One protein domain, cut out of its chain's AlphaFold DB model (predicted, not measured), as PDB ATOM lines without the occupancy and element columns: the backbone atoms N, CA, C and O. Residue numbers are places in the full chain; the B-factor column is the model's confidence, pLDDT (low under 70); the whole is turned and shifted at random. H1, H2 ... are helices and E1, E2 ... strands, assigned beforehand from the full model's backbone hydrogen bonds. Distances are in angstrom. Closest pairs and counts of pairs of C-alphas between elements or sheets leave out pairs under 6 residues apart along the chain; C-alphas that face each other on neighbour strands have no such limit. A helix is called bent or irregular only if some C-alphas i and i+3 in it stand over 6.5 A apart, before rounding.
ATOM      1  N   ALA A  13     -13.917  22.523  38.529       66.56
ATOM      2  CA  ALA A  13     -13.749  23.941  38.209       66.56
ATOM      3  C   ALA A  13     -14.508  24.332  36.915       66.56
ATOM      4  O   ALA A  13     -14.409  23.623  35.910       66.56
ATOM      5  N   PRO A  14     -15.237  25.470  36.887       80.38
ATOM      6  CA  PRO A  14     -15.872  25.967  35.665       80.38
ATOM      7  C   PRO A  14     -14.856  26.223  34.545       80.38
ATOM      8  O   PRO A  14     -13.746  26.673  34.818       80.38
ATOM      9  N   ASP A  15     -15.261  26.053  33.282       83.06
ATOM     10  CA  ASP A  15     -14.387  26.311  32.121       83.06
ATOM     11  C   ASP A  15     -13.838  27.748  32.101       83.06
ATOM     12  O   ASP A  15     -12.698  28.000  31.712       83.06
ATOM     13  N   VAL A  16     -14.682  28.705  32.495       86.38
ATOM     14  CA  VAL A  16     -14.373  30.133  32.555       86.38
ATOM     15  C   VAL A  16     -14.972  30.699  33.831       86.38
ATOM     16  O   VAL A  16     -16.132  30.438  34.155       86.38
ATOM     17  N   ILE A  17     -14.193  31.518  34.526       87.69
ATOM     18  CA  ILE A  17     -14.630  32.239  35.716       87.69
ATOM     19  C   ILE A  17     -14.492  33.746  35.518       87.69
ATOM     20  O   ILE A  17     -13.568  34.222  34.861       87.69
ATOM     21  N   GLU A  18     -15.406  34.500  36.122       92.06
ATOM     22  CA  GLU A  18     -15.251  35.940  36.305       92.06
ATOM     23  C   GLU A  18     -14.441  36.200  37.578       92.06
ATOM     24  O   GLU A  18     -14.749  35.670  38.648       92.06
ATOM     25  N   ILE A  19     -13.408  37.028  37.462       91.88
ATOM     26  CA  ILE A  19     -12.593  37.498  38.582       91.88
ATOM     27  C   ILE A  19     -12.471  39.016  38.523       91.88
ATOM     28  O   ILE A  19     -12.412  39.602  37.442       91.88
ATOM     29  N   GLY A  20     -12.387  39.665  39.685       89.69
ATOM     30  CA  GLY A  20     -12.084  41.093  39.721       89.69
ATOM     31  C   GLY A  20     -10.721  41.350  39.077       89.69
ATOM     32  O   GLY A  20      -9.779  40.585  39.296       89.69
ATOM     33  N   ASN A  21     -10.587  42.421  38.296       91.44
ATOM     34  CA  ASN A  21      -9.323  42.728  37.619       91.44
ATOM     35  C   ASN A  21      -8.147  42.901  38.606       91.44
ATOM     36  O   ASN A  21      -7.043  42.443  38.339       91.44
ATOM     37  N   THR A  22      -8.396  43.436  39.804       88.81
ATOM     38  CA  THR A  22      -7.402  43.524  40.893       88.81
ATOM     39  C   THR A  22      -6.998  42.176  41.500       88.81
ATOM     40  O   THR A  22      -6.006  42.096  42.222       88.81
ATOM     41  N   GLN A  23      -7.750  41.106  41.235       91.25
ATOM     42  CA  GLN A  23      -7.478  39.762  41.744       91.25
ATOM     43  C   GLN A  23      -6.700  38.905  40.745       91.25
ATOM     44  O   GLN A  23      -6.056  37.940  41.158       91.25
ATOM     45  N   ALA A  24      -6.745  39.246  39.454       91.38
ATOM     46  CA  ALA A  24      -6.105  38.467  38.399       91.38
ATOM     47  C   ALA A  24      -4.602  38.235  38.641       91.38
ATOM     48  O   ALA A  24      -4.198  37.070  38.594       91.38
ATOM     49  N   PRO A  25      -3.786  39.236  39.038       90.12
ATOM     50  CA  PRO A  25      -2.368  39.003  39.316       90.12
ATOM     51  C   PRO A  25      -2.145  38.056  40.500       90.12
ATOM     52  O   PRO A  25      -1.247  37.221  40.470       90.12
ATOM     53  N   LYS A  26      -2.998  38.124  41.532       90.81
ATOM     54  CA  LYS A  26      -2.915  37.235  42.700       90.81
ATOM     55  C   LYS A  26      -3.196  35.780  42.321       90.81
ATOM     56  O   LYS A  26      -2.476  34.887  42.761       90.81
ATOM     57  N   PHE A  27      -4.245  35.534  41.537       91.62
ATOM     58  CA  PHE A  27      -4.576  34.183  41.080       91.62
ATOM     59  C   PHE A  27      -3.536  33.646  40.087       91.62
ATOM     60  O   PHE A  27      -3.169  32.475  40.166       91.62
ATOM     61  N   ALA A  28      -2.993  34.502  39.219       91.38
ATOM     62  CA  ALA A  28      -1.883  34.148  38.339       91.38
ATOM     63  C   ALA A  28      -0.623  33.748  39.129       91.38
ATOM     64  O   ALA A  28      -0.029  32.708  38.851       91.38
ATOM     65  N   ALA A  29      -0.262  34.510  40.167       90.31
ATOM     66  CA  ALA A  29       0.867  34.205  41.049       90.31
ATOM     67  C   ALA A  29       0.694  32.895  41.837       90.31
ATOM     68  O   ALA A  29       1.675  32.255  42.200       90.31
ATOM     69  N   ALA A  30      -0.550  32.483  42.096       91.31
ATOM     70  CA  ALA A  30      -0.866  31.198  42.714       91.31
ATOM     71  C   ALA A  30      -0.856  30.021  41.717       91.31
ATOM     72  O   ALA A  30      -1.132  28.895  42.119       91.31
ATOM     73  N   HIS A  31      -0.565  30.271  40.434       89.06
ATOM     74  CA  HIS A  31      -0.552  29.277  39.356       89.06
ATOM     75  C   HIS A  31      -1.885  28.535  39.156       89.06
ATOM     76  O   HIS A  31      -1.907  27.417  38.649       89.06
ATOM     77  N   VAL A  32      -3.010  29.159  39.526       89.06
ATOM     78  CA  VAL A  32      -4.352  28.560  39.381       89.06
ATOM     79  C   VAL A  32      -5.080  29.001  38.109       89.06
ATOM     80  O   VAL A  32      -6.228  28.619  37.907       89.06
ATOM     81  N   LEU A  33      -4.432  29.797  37.251       89.56
ATOM     82  CA  LEU A  33      -4.977  30.275  35.979       89.56
ATOM     83  C   LEU A  33      -4.121  29.802  34.800       89.56
ATOM     84  O   LEU A  33      -2.896  29.727  34.903       89.56
ATOM     85  N   LEU A  34      -4.768  29.529  33.669       90.69
ATOM     86  CA  LEU A  34      -4.099  29.188  32.415       90.69
ATOM     87  C   LEU A  34      -3.404  30.414  31.793       90.69
ATOM     88  O   LEU A  34      -3.953  31.515  31.791       90.69
ATOM     89  N   ASP A  35      -2.219  30.208  31.214       92.94
ATOM     90  CA  ASP A  35      -1.503  31.214  30.419       92.94
ATOM     91  C   ASP A  35      -2.211  31.429  29.068       92.94
ATOM     92  O   ASP A  35      -2.304  30.521  28.240       92.94
ATOM     93  N   LEU A  36      -2.718  32.642  28.848       91.44
ATOM     94  CA  LEU A  36      -3.454  33.067  27.656       91.44
ATOM     95  C   LEU A  36      -2.591  33.886  26.684       91.44
ATOM     96  O   LEU A  36      -3.111  34.396  25.691       91.44
ATOM     97  N   THR A  37      -1.285  34.025  26.933       92.00
ATOM     98  CA  THR A  37      -0.392  34.887  26.138       92.00
ATOM     99  C   THR A  37      -0.406  34.519  24.653       92.00
ATOM    100  O   THR A  37      -0.456  35.398  23.792       92.00
ATOM    101  N   GLY A  38      -0.434  33.218  24.341       89.06
ATOM    102  CA  GLY A  38      -0.506  32.715  22.965       89.06
ATOM    103  C   GLY A  38      -1.829  33.007  22.245       89.06
ATOM    104  O   GLY A  38      -1.877  32.933  21.020       89.06
ATOM    105  N   SER A  39      -2.876  33.378  22.984       85.50
ATOM    106  CA  SER A  39      -4.228  33.626  22.469       85.50
ATOM    107  C   SER A  39      -4.576  35.116  22.390       85.50
ATOM    108  O   SER A  39      -5.708  35.464  22.072       85.50
ATOM    109  N   LEU A  40      -3.631  36.024  22.663       83.31
ATOM    110  CA  LEU A  40      -3.898  37.470  22.688       83.31
ATOM    111  C   LEU A  40      -4.512  38.006  21.391       83.31
ATOM    112  O   LEU A  40      -5.407  38.850  21.437       83.31
ATOM    113  N   THR A  41      -4.060  37.506  20.241       83.94
ATOM    114  CA  THR A  41      -4.594  37.903  18.932       83.94
ATOM    115  C   THR A  41      -6.065  37.516  18.777       83.94
ATOM    116  O   THR A  41      -6.833  38.279  18.199       83.94
ATOM    117  N   ASP A  42      -6.489  36.383  19.348       82.62
ATOM    118  CA  ASP A  42      -7.885  35.925  19.288       82.62
ATOM    119  C   ASP A  42      -8.837  36.843  20.075       82.62
ATOM    120  O   ASP A  42     -10.048  36.835  19.840       82.62
ATOM    121  N   PHE A  43      -8.295  37.652  20.992       80.00
ATOM    122  CA  PHE A  43      -9.045  38.572  21.847       80.00
ATOM    123  C   PHE A  43      -8.839  40.052  21.509       80.00
ATOM    124  O   PHE A  43      -9.259  40.916  22.286       80.00
ATOM    125  N   ASN A  44      -8.186  40.357  20.382       84.50
ATOM    126  CA  ASN A  44      -7.772  41.715  20.016       84.50
ATOM    127  C   ASN A  44      -6.981  42.393  21.152       84.50
ATOM    128  O   ASN A  44      -7.273  43.525  21.546       84.50
ATOM    129  N   GLY A  45      -6.019  41.673  21.741       83.00
ATOM    130  CA  GLY A  45      -5.248  42.141  22.898       83.00
ATOM    131  C   GLY A  45      -4.443  43.423  22.657       83.00
ATOM    132  O   GLY A  45      -4.079  44.117  23.605       83.00
ATOM    133  N   ASP A  46      -4.189  43.767  21.396       85.81
ATOM    134  CA  ASP A  46      -3.586  45.025  20.955       85.81
ATOM    135  C   ASP A  46      -4.507  46.242  21.146       85.81
ATOM    136  O   ASP A  46      -4.025  47.366  21.253       85.81
ATOM    137  N   GLN A  47      -5.822  46.021  21.230       87.44
ATOM    138  CA  GLN A  47      -6.833  47.066  21.411       87.44
ATOM    139  C   GLN A  47      -7.201  47.299  22.879       87.44
ATOM    140  O   GLN A  47      -8.005  48.183  23.182       87.44
ATOM    141  N   TRP A  48      -6.665  46.499  23.802       87.75
ATOM    142  CA  TRP A  48      -6.967  46.656  25.219       87.75
ATOM    143  C   TRP A  48      -6.344  47.936  25.766       87.75
ATOM    144  O   TRP A  48      -5.213  48.294  25.439       87.75
ATOM    145  N   LEU A  49      -7.075  48.609  26.657       85.81
ATOM    146  CA  LEU A  49      -6.515  49.727  27.410       85.81
ATOM    147  C   LEU A  49      -5.299  49.235  28.213       85.81
ATOM    148  O   LEU A  49      -5.414  48.185  28.856       85.81
ATOM    149  N   PRO A  50      -4.177  49.983  28.235       89.50
ATOM    150  CA  PRO A  50      -2.960  49.555  28.925       89.50
ATOM    151  C   PRO A  50      -3.205  49.116  30.371       89.50
ATOM    152  O   PRO A  50      -2.840  48.007  30.731       89.50
ATOM    153  N   SER A  51      -3.958  49.894  31.155       87.50
ATOM    154  CA  SER A  51      -4.260  49.563  32.555       87.50
ATOM    155  C   SER A  51      -5.037  48.254  32.740       87.50
ATOM    156  O   SER A  51      -4.812  47.529  33.708       87.50
ATOM    157  N   LEU A  52      -5.938  47.912  31.811       89.62
ATOM    158  CA  LEU A  52      -6.664  46.641  31.853       89.62
ATOM    159  C   LEU A  52      -5.749  45.478  31.470       89.62
ATOM    160  O   LEU A  52      -5.808  44.421  32.096       89.62
ATOM    161  N   ARG A  53      -4.874  45.684  30.482       91.50
ATOM    162  CA  ARG A  53      -3.857  44.702  30.101       91.50
ATOM    163  C   ARG A  53      -2.873  44.448  31.240       91.50
ATOM    164  O   ARG A  53      -2.581  43.289  31.525       91.50
ATOM    165  N   ASP A  54      -2.420  45.497  31.913       91.06
ATOM    166  CA  ASP A  54      -1.514  45.398  33.056       91.06
ATOM    167  C   ASP A  54      -2.169  44.600  34.188       91.06
ATOM    168  O   ASP A  54      -1.563  43.671  34.714       91.06
ATOM    169  N   SER A  55      -3.450  44.859  34.485       91.81
ATOM    170  CA  SER A  55      -4.200  44.091  35.493       91.81
ATOM    171  C   SER A  55      -4.374  42.606  35.145       91.81
ATOM    172  O   SER A  55      -4.532  41.776  36.032       91.81
ATOM    173  N   ALA A  56      -4.314  42.254  33.861       93.06
ATOM    174  CA  ALA A  56      -4.399  40.881  33.374       93.06
ATOM    175  C   ALA A  56      -3.033  40.177  33.262       93.06
ATOM    176  O   ALA A  56      -2.983  38.985  32.933       93.06
ATOM    177  N   THR A  57      -1.939  40.903  33.502       93.12
ATOM    178  CA  THR A  57      -0.571  40.441  33.275       93.12
ATOM    179  C   THR A  57       0.135  40.150  34.597       93.12
ATOM    180  O   THR A  57       0.095  40.936  35.538       93.12
ATOM    181  N   TRP A  58       0.832  39.020  34.656       93.25
ATOM    182  CA  TRP A  58       1.723  38.654  35.752       93.25
ATOM    183  C   TRP A  58       2.974  37.999  35.172       93.25
ATOM    184  O   TRP A  58       2.859  37.150  34.293       93.25
ATOM    185  N   ASP A  59       4.160  38.400  35.632       91.19
ATOM    186  CA  ASP A  59       5.444  37.865  35.144       91.19
ATOM    187  C   ASP A  59       5.526  37.810  33.601       91.19
ATOM    188  O   ASP A  59       5.779  36.776  32.985       91.19
ATOM    189  N   HIS A  60       5.198  38.940  32.963       92.69
ATOM    190  CA  HIS A  60       5.177  39.129  31.503       92.69
ATOM    191  C   HIS A  60       4.195  38.246  30.708       92.69
ATOM    192  O   HIS A  60       4.195  38.293  29.475       92.69
ATOM    193  N   LYS A  61       3.326  37.492  31.385       94.94
ATOM    194  CA  LYS A  61       2.317  36.613  30.783       94.94
ATOM    195  C   LYS A  61       0.908  37.085  31.101       94.94
ATOM    196  O   LYS A  61       0.653  37.634  32.170       94.94
ATOM    197  N   VAL A  62      -0.016  36.854  30.177       94.00
ATOM    198  CA  VAL A  62      -1.421  37.251  30.317       94.00
ATOM    199  C   VAL A  62      -2.236  36.062  30.802       94.00
ATOM    200  O   VAL A  62      -2.231  35.021  30.160       94.00
ATOM    201  N   TYR A  63      -2.957  36.222  31.911       94.25
ATOM    202  CA  TYR A  63      -3.711  35.135  32.561       94.25
ATOM    203  C   TYR A  63      -5.219  35.373  32.614       94.25
ATOM    204  O   TYR A  63      -5.985  34.493  33.005       94.25
ATOM    205  N   ALA A  64      -5.662  36.567  32.238       93.38
ATOM    206  CA  ALA A  64      -7.068  36.911  32.201       93.38
ATOM    207  C   ALA A  64      -7.362  37.802  30.995       93.38
ATOM    208  O   ALA A  64      -6.489  38.479  30.461       93.38
ATOM    209  N   MET A  65      -8.608  37.795  30.552       93.06
ATOM    210  CA  MET A  65      -9.084  38.625  29.461       93.06
ATOM    211  C   MET A  65      -9.994  39.714  30.043       93.06
ATOM    212  O   MET A  65     -10.994  39.365  30.678       93.06
ATOM    213  N   PRO A  66      -9.705  41.013  29.853       91.50
ATOM    214  CA  PRO A  66     -10.578  42.078  30.336       91.50
ATOM    215  C   PRO A  66     -12.009  41.913  29.803       91.50
ATOM    216  O   PRO A  66     -12.217  41.767  28.598       91.50
ATOM    217  N   PHE A  67     -12.999  41.917  30.698       89.44
ATOM    218  CA  PHE A  67     -14.398  41.663  30.345       89.44
ATOM    219  C   PHE A  67     -15.217  42.952  30.279       89.44
ATOM    220  O   PHE A  67     -15.824  43.255  29.251       89.44
ATOM    221  N   TYR A  68     -15.180  43.748  31.347       84.19
ATOM    222  CA  TYR A  68     -15.740  45.097  31.379       84.19
ATOM    223  C   TYR A  68     -14.881  46.010  32.250       84.19
ATOM    224  O   TYR A  68     -14.245  45.553  33.198       84.19
ATOM    225  N   ALA A  69     -14.894  47.308  31.939       85.06
ATOM    226  CA  ALA A  69     -14.293  48.344  32.772       85.06
ATOM    227  C   ALA A  69     -15.363  49.014  33.644       85.06
ATOM    228  O   ALA A  69     -16.468  49.304  33.176       85.06
ATOM    229  N   ALA A  70     -15.019  49.282  34.900       84.50
ATOM    230  CA  ALA A  70     -15.883  49.919  35.886       84.50
ATOM    231  C   ALA A  70     -15.353  51.316  36.239       84.50
ATOM    232  O   ALA A  70     -14.816  51.540  37.327       84.50
ATOM    233  N   ASN A  71     -15.491  52.250  35.298       86.50
ATOM    234  CA  ASN A  71     -15.025  53.621  35.474       86.50
ATOM    235  C   ASN A  71     -16.118  54.482  36.088       86.50
ATOM    236  O   ASN A  71     -17.229  54.548  35.558       86.50
ATOM    237  N   GLY A 234     -11.508  50.031  37.602       87.25
ATOM    238  CA  GLY A 234     -12.039  48.757  38.081       87.25
ATOM    239  C   GLY A 234     -12.589  47.878  36.961       87.25
ATOM    240  O   GLY A 234     -12.503  48.204  35.775       87.25
ATOM    241  N   GLY A 235     -13.242  46.794  37.363       88.62
ATOM    242  CA  GLY A 235     -13.989  45.912  36.476       88.62
ATOM    243  C   GLY A 235     -13.673  44.449  36.731       88.62
ATOM    244  O   GLY A 235     -13.011  44.097  37.710       88.62
ATOM    245  N   SER A 236     -14.121  43.606  35.813       91.00
ATOM    246  CA  SER A 236     -13.842  42.177  35.861       91.00
ATOM    247  C   SER A 236     -13.080  41.717  34.638       91.00
ATOM    248  O   SER A 236     -13.130  42.310  33.558       91.00
ATOM    249  N   SER A 237     -12.379  40.612  34.833       93.38
ATOM    250  CA  SER A 237     -11.731  39.836  33.792       93.38
ATOM    251  C   SER A 237     -12.300  38.425  33.787       93.38
ATOM    252  O   SER A 237     -12.781  37.928  34.805       93.38
ATOM    253  N   LEU A 238     -12.237  37.774  32.635       92.75
ATOM    254  CA  LEU A 238     -12.546  36.360  32.494       92.75
ATOM    255  C   LEU A 238     -11.243  35.578  32.465       92.75
ATOM    256  O   LEU A 238     -10.321  35.931  31.732       92.75
ATOM    257  N   ALA A 239     -11.164  34.524  33.262       91.44
ATOM    258  CA  ALA A 239      -9.992  33.671  33.351       91.44
ATOM    259  C   ALA A 239     -10.387  32.201  33.222       91.44
ATOM    260  O   ALA A 239     -11.527  31.825  33.500       91.44
ATOM    261  N   ILE A 240      -9.430  31.379  32.804       89.88
ATOM    262  CA  ILE A 240      -9.581  29.927  32.755       89.88
ATOM    263  C   ILE A 240      -8.853  29.336  33.964       89.88
ATOM    264  O   ILE A 240      -7.641  29.545  34.076       89.88
ATOM    265  N   PRO A 241      -9.544  28.598  34.849       88.12
ATOM    266  CA  PRO A 241      -8.886  27.817  35.891       88.12
ATOM    267  C   PRO A 241      -7.905  26.808  35.286       88.12
ATOM    268  O   PRO A 241      -8.230  26.134  34.314       88.12
ATOM    269  N   ALA A 242      -6.716  26.657  35.866       84.62
ATOM    270  CA  ALA A 242      -5.727  25.688  35.383       84.62
ATOM    271  C   ALA A 242      -6.215  24.227  35.492       84.62
ATOM    272  O   ALA A 242      -5.775  23.372  34.727       84.62
ATOM    273  N   SER A 243      -7.132  23.955  36.425       77.62
ATOM    274  CA  SER A 243      -7.805  22.667  36.620       77.62
ATOM    275  C   SER A 243      -8.989  22.430  35.678       77.62
ATOM    276  O   SER A 243      -9.532  21.329  35.672       77.62
ATOM    277  N   ALA A 244      -9.402  23.425  34.882       74.62
ATOM    278  CA  ALA A 244     -10.514  23.255  33.956       74.62
ATOM    279  C   ALA A 244     -10.184  22.164  32.927       74.62
ATOM    280  O   ALA A 244      -9.159  22.208  32.236       74.62
ATOM    281  N   TRP A 245     -11.068  21.173  32.818       59.16
ATOM    282  CA  TRP A 245     -10.972  20.143  31.792       59.16
ATOM    283  C   TRP A 245     -11.093  20.799  30.414       59.16
ATOM    284  O   TRP A 245     -12.104  21.424  30.102       59.16
ATOM    285  N   PHE A 246     -10.147  20.523  29.512       60.34
ATOM    286  CA  PHE A 246     -10.360  20.716  28.075       60.34
ATOM    287  C   PHE A 246     -10.115  19.405  27.317       60.34
ATOM    288  O   PHE A 246      -9.106  18.740  27.557       60.34
ATOM    289  N   PRO A 247     -10.987  19.017  26.362       45.06
ATOM    290  CA  PRO A 247     -10.660  17.937  25.436       45.06
ATOM    291  C   PRO A 247      -9.380  18.289  24.657       45.06
ATOM    292  O   PRO A 247      -9.076  19.467  24.474       45.06
ATOM    293  N   ALA A 248      -8.664  17.275  24.157       37.75
ATOM    294  CA  ALA A 248      -7.307  17.334  23.576       37.75
ATOM    295  C   ALA A 248      -7.028  18.421  22.504       37.75
ATOM    296  O   ALA A 248      -5.889  18.613  22.094       37.75
ATOM    297  N   THR A 249      -8.046  19.148  22.043       47.97
ATOM    298  CA  THR A 249      -7.928  20.313  21.160       47.97
ATOM    299  C   THR A 249      -7.673  21.646  21.882       47.97
ATOM    300  O   THR A 249      -7.589  22.666  21.202       47.97
ATOM    301  N   GLY A 250      -7.602  21.661  23.218       46.88
ATOM    302  CA  GLY A 250      -7.458  22.879  24.027       46.88
ATOM    303  C   GLY A 250      -8.728  23.750  24.072       46.88
ATOM    304  O   GLY A 250      -9.736  23.414  23.433       46.88
ATOM    305  N   PRO A 251      -8.715  24.870  24.823       52.06
ATOM    306  CA  PRO A 251      -9.850  25.786  24.918       52.06
ATOM    307  C   PRO A 251     -10.172  26.410  23.552       52.06
ATOM    308  O   PRO A 251      -9.429  27.234  23.018       52.06
ATOM    309  N   ARG A 252     -11.310  26.026  22.957       48.94
ATOM    310  CA  ARG A 252     -11.793  26.588  21.685       48.94
ATOM    311  C   ARG A 252     -12.627  27.849  21.917       48.94
ATOM    312  O   ARG A 252     -13.857  27.816  21.885       48.94
ATOM    313  N   TRP A 253     -11.951  28.988  22.039       52.12
ATOM    314  CA  TRP A 253     -12.570  30.322  22.113       52.12
ATOM    315  C   TRP A 253     -13.323  30.735  20.835       52.12
ATOM    316  O   TRP A 253     -14.209  31.588  20.860       52.12
ATOM    317  N   SER A 254     -13.023  30.091  19.706       43.81
ATOM    318  CA  SER A 254     -13.643  30.342  18.401       43.81
ATOM    319  C   SER A 254     -14.959  29.569  18.182       43.81
ATOM    320  O   SER A 254     -15.581  29.655  17.118       43.81
ATOM    321  N   GLY A 255     -15.443  28.813  19.169       39.03
ATOM    322  CA  GLY A 255     -16.741  28.144  19.077       39.03
ATOM    323  C   GLY A 255     -17.911  29.144  19.017       39.03
ATOM    324  O   GLY A 255     -17.855  30.189  19.666       39.03
ATOM    325  N   PRO A 256     -19.013  28.849  18.300       37.94
ATOM    326  CA  PRO A 256     -20.205  29.706  18.278       37.94
ATOM    327  C   PRO A 256     -20.763  30.036  19.677       37.94
ATOM    328  O   PRO A 256     -21.249  31.142  19.882       37.94
ATOM    329  N   ARG A 257     -20.636  29.110  20.646       39.31
ATOM    330  CA  ARG A 257     -21.071  29.294  22.049       39.31
ATOM    331  C   ARG A 257     -20.195  30.269  22.839       39.31
ATOM    332  O   ARG A 257     -20.716  31.062  23.613       39.31
ATOM    333  N   ALA A 258     -18.881  30.246  22.619       46.22
ATOM    334  CA  ALA A 258     -17.988  31.250  23.188       46.22
ATOM    335  C   ALA A 258     -18.306  32.618  22.557       46.22
ATOM    336  O   ALA A 258     -18.606  33.563  23.272       46.22
ATOM    337  N   ARG A 259     -18.423  32.704  21.221       41.31
ATOM    338  CA  ARG A 259     -18.822  33.932  20.490       41.31
ATOM    339  C   ARG A 259     -20.138  34.566  20.948       41.31
ATOM    340  O   ARG A 259     -20.254  35.790  20.895       41.31
ATOM    341  N   SER A 260     -21.107  33.784  21.421       39.59
ATOM    342  CA  SER A 260     -22.336  34.344  21.997       39.59
ATOM    343  C   SER A 260     -22.130  35.022  23.355       39.59
ATOM    344  O   SER A 260     -22.808  36.011  23.610       39.59
ATOM    345  N   LEU A 261     -21.166  34.583  24.178       40.56
ATOM    346  CA  LEU A 261     -20.770  35.309  25.399       40.56
ATOM    347  C   LEU A 261     -20.127  36.669  25.064       40.56
ATOM    348  O   LEU A 261     -20.237  37.616  25.836       40.56
ATOM    349  N   TRP A 262     -19.508  36.782  23.880       47.41
ATOM    350  CA  TRP A 262     -18.742  37.951  23.418       47.41
ATOM    351  C   TRP A 262     -19.558  38.996  22.637       47.41
ATOM    352  O   TRP A 262     -19.030  40.062  22.292       47.41
ATOM    353  N   SER A 263     -20.823  38.698  22.326       33.00
ATOM    354  CA  SER A 263     -21.668  39.539  21.472       33.00
ATOM    355  C   SER A 263     -22.091  40.836  22.185       33.00
ATOM    356  O   SER A 263     -22.413  40.804  23.367       33.00
ATOM    357  N   PRO A 264     -22.159  41.991  21.494       37.06
ATOM    358  CA  PRO A 264     -22.543  43.274  22.102       37.06
ATOM    359  C   PRO A 264     -23.892  43.256  22.843       37.06
ATOM    360  O   PRO A 264     -24.103  44.067  23.737       37.06
ATOM    361  N   ALA A 265     -24.786  42.329  22.490       29.62
ATOM    362  CA  ALA A 265     -26.128  42.191  23.053       29.62
ATOM    363  C   ALA A 265     -26.169  41.746  24.530       29.62
ATOM    364  O   ALA A 265     -27.203  41.909  25.168       29.62
ATOM    365  N   THR A 266     -25.077  41.206  25.084       31.97
ATOM    366  CA  THR A 266     -24.982  40.805  26.502       31.97
ATOM    367  C   THR A 266     -24.256  41.835  27.378       31.97
ATOM    368  O   THR A 266     -24.070  41.598  28.569       31.97
ATOM    369  N   ARG A 267     -23.843  42.992  26.828       43.03
ATOM    370  CA  ARG A 267     -23.070  44.018  27.554       43.03
ATOM    371  C   ARG A 267     -23.979  45.075  28.184       43.03
ATOM    372  O   ARG A 267     -24.525  45.917  27.479       43.03
TER     373      ARG A 267
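What this domain is: This is residues 13 to 71 and 234 to 267 of the 325 residues of the protein "N,N'-diacetylchitobiose transport system substrate-binding protein" of Actinokineospora iranica (UniProt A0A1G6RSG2). A small antiparallel sheet of three strands, in the order E1, E3, E2, is covered on one face by H1 and H3, making two layers; beyond it a long loop leads to H4, where residues 255 to 261 stick out. The 93 printed residues hold E1, H1, H2, H3, E2, E3 and H4 in that order, a mixed class with under half of the residues in named elements. The whole is compact, with a radius of gyration of the C-alphas of 12.6 A and spans of 33 by 33 by 22 A.

Where its parts are: Find C-alpha 17 at (-14.630, 32.239, 35.716), where E1, residues 17 to 20, begins. E3 is residues 234 to 239, 15.9 A long, and E2 is residues 64 to 70, 16.1 A. H1 is residues 21 to 29, 13.7 A, H2 residues 37 to 43, and H3 residues 50 to 55. H1 is only just irregular, with C-alphas 22 and 25 6.9 A apart; H2 is irregular, with C-alphas 38 and 41 7.7 A apart. H4, residues 256 to 261, ends at C-alpha 261, (-20.770, 35.309, 25.399).

How they stand to each other: Look across E1 and E3 for N 19 and O 237, 2.9 A, and across E3 and E2 for N 65 and O 238, 2.8 A. H1 is on the sheet at a height of 8.7 A, and H3 is on the same face at 9.3 A. They touch, closest at the C-alphas of Asn 21 and Ser 55, 5.7 A, at a steep tilt of 54 degrees. H2 only grazes the sheet; H4 is not on it. Every O i to N i+4 pair is within hydrogen-bond range in H3, against 3 of 5 in H1, 1 of 2 in H4 and 0 of 3 in H2, where 3 of 4 O i to N i+3 pairs are.

The domain as a whole: The C-alphas farthest apart, those of Asn 71 and Ala 248, are 39.0 A apart. Residues 72 to 233 are not printed, and C-alphas 71 and 234 are 6.3 A apart across this cut. The link from E3 to H4 is long, 16 residues. Confidence is under 70 at residue 13 and residues 245 to 267.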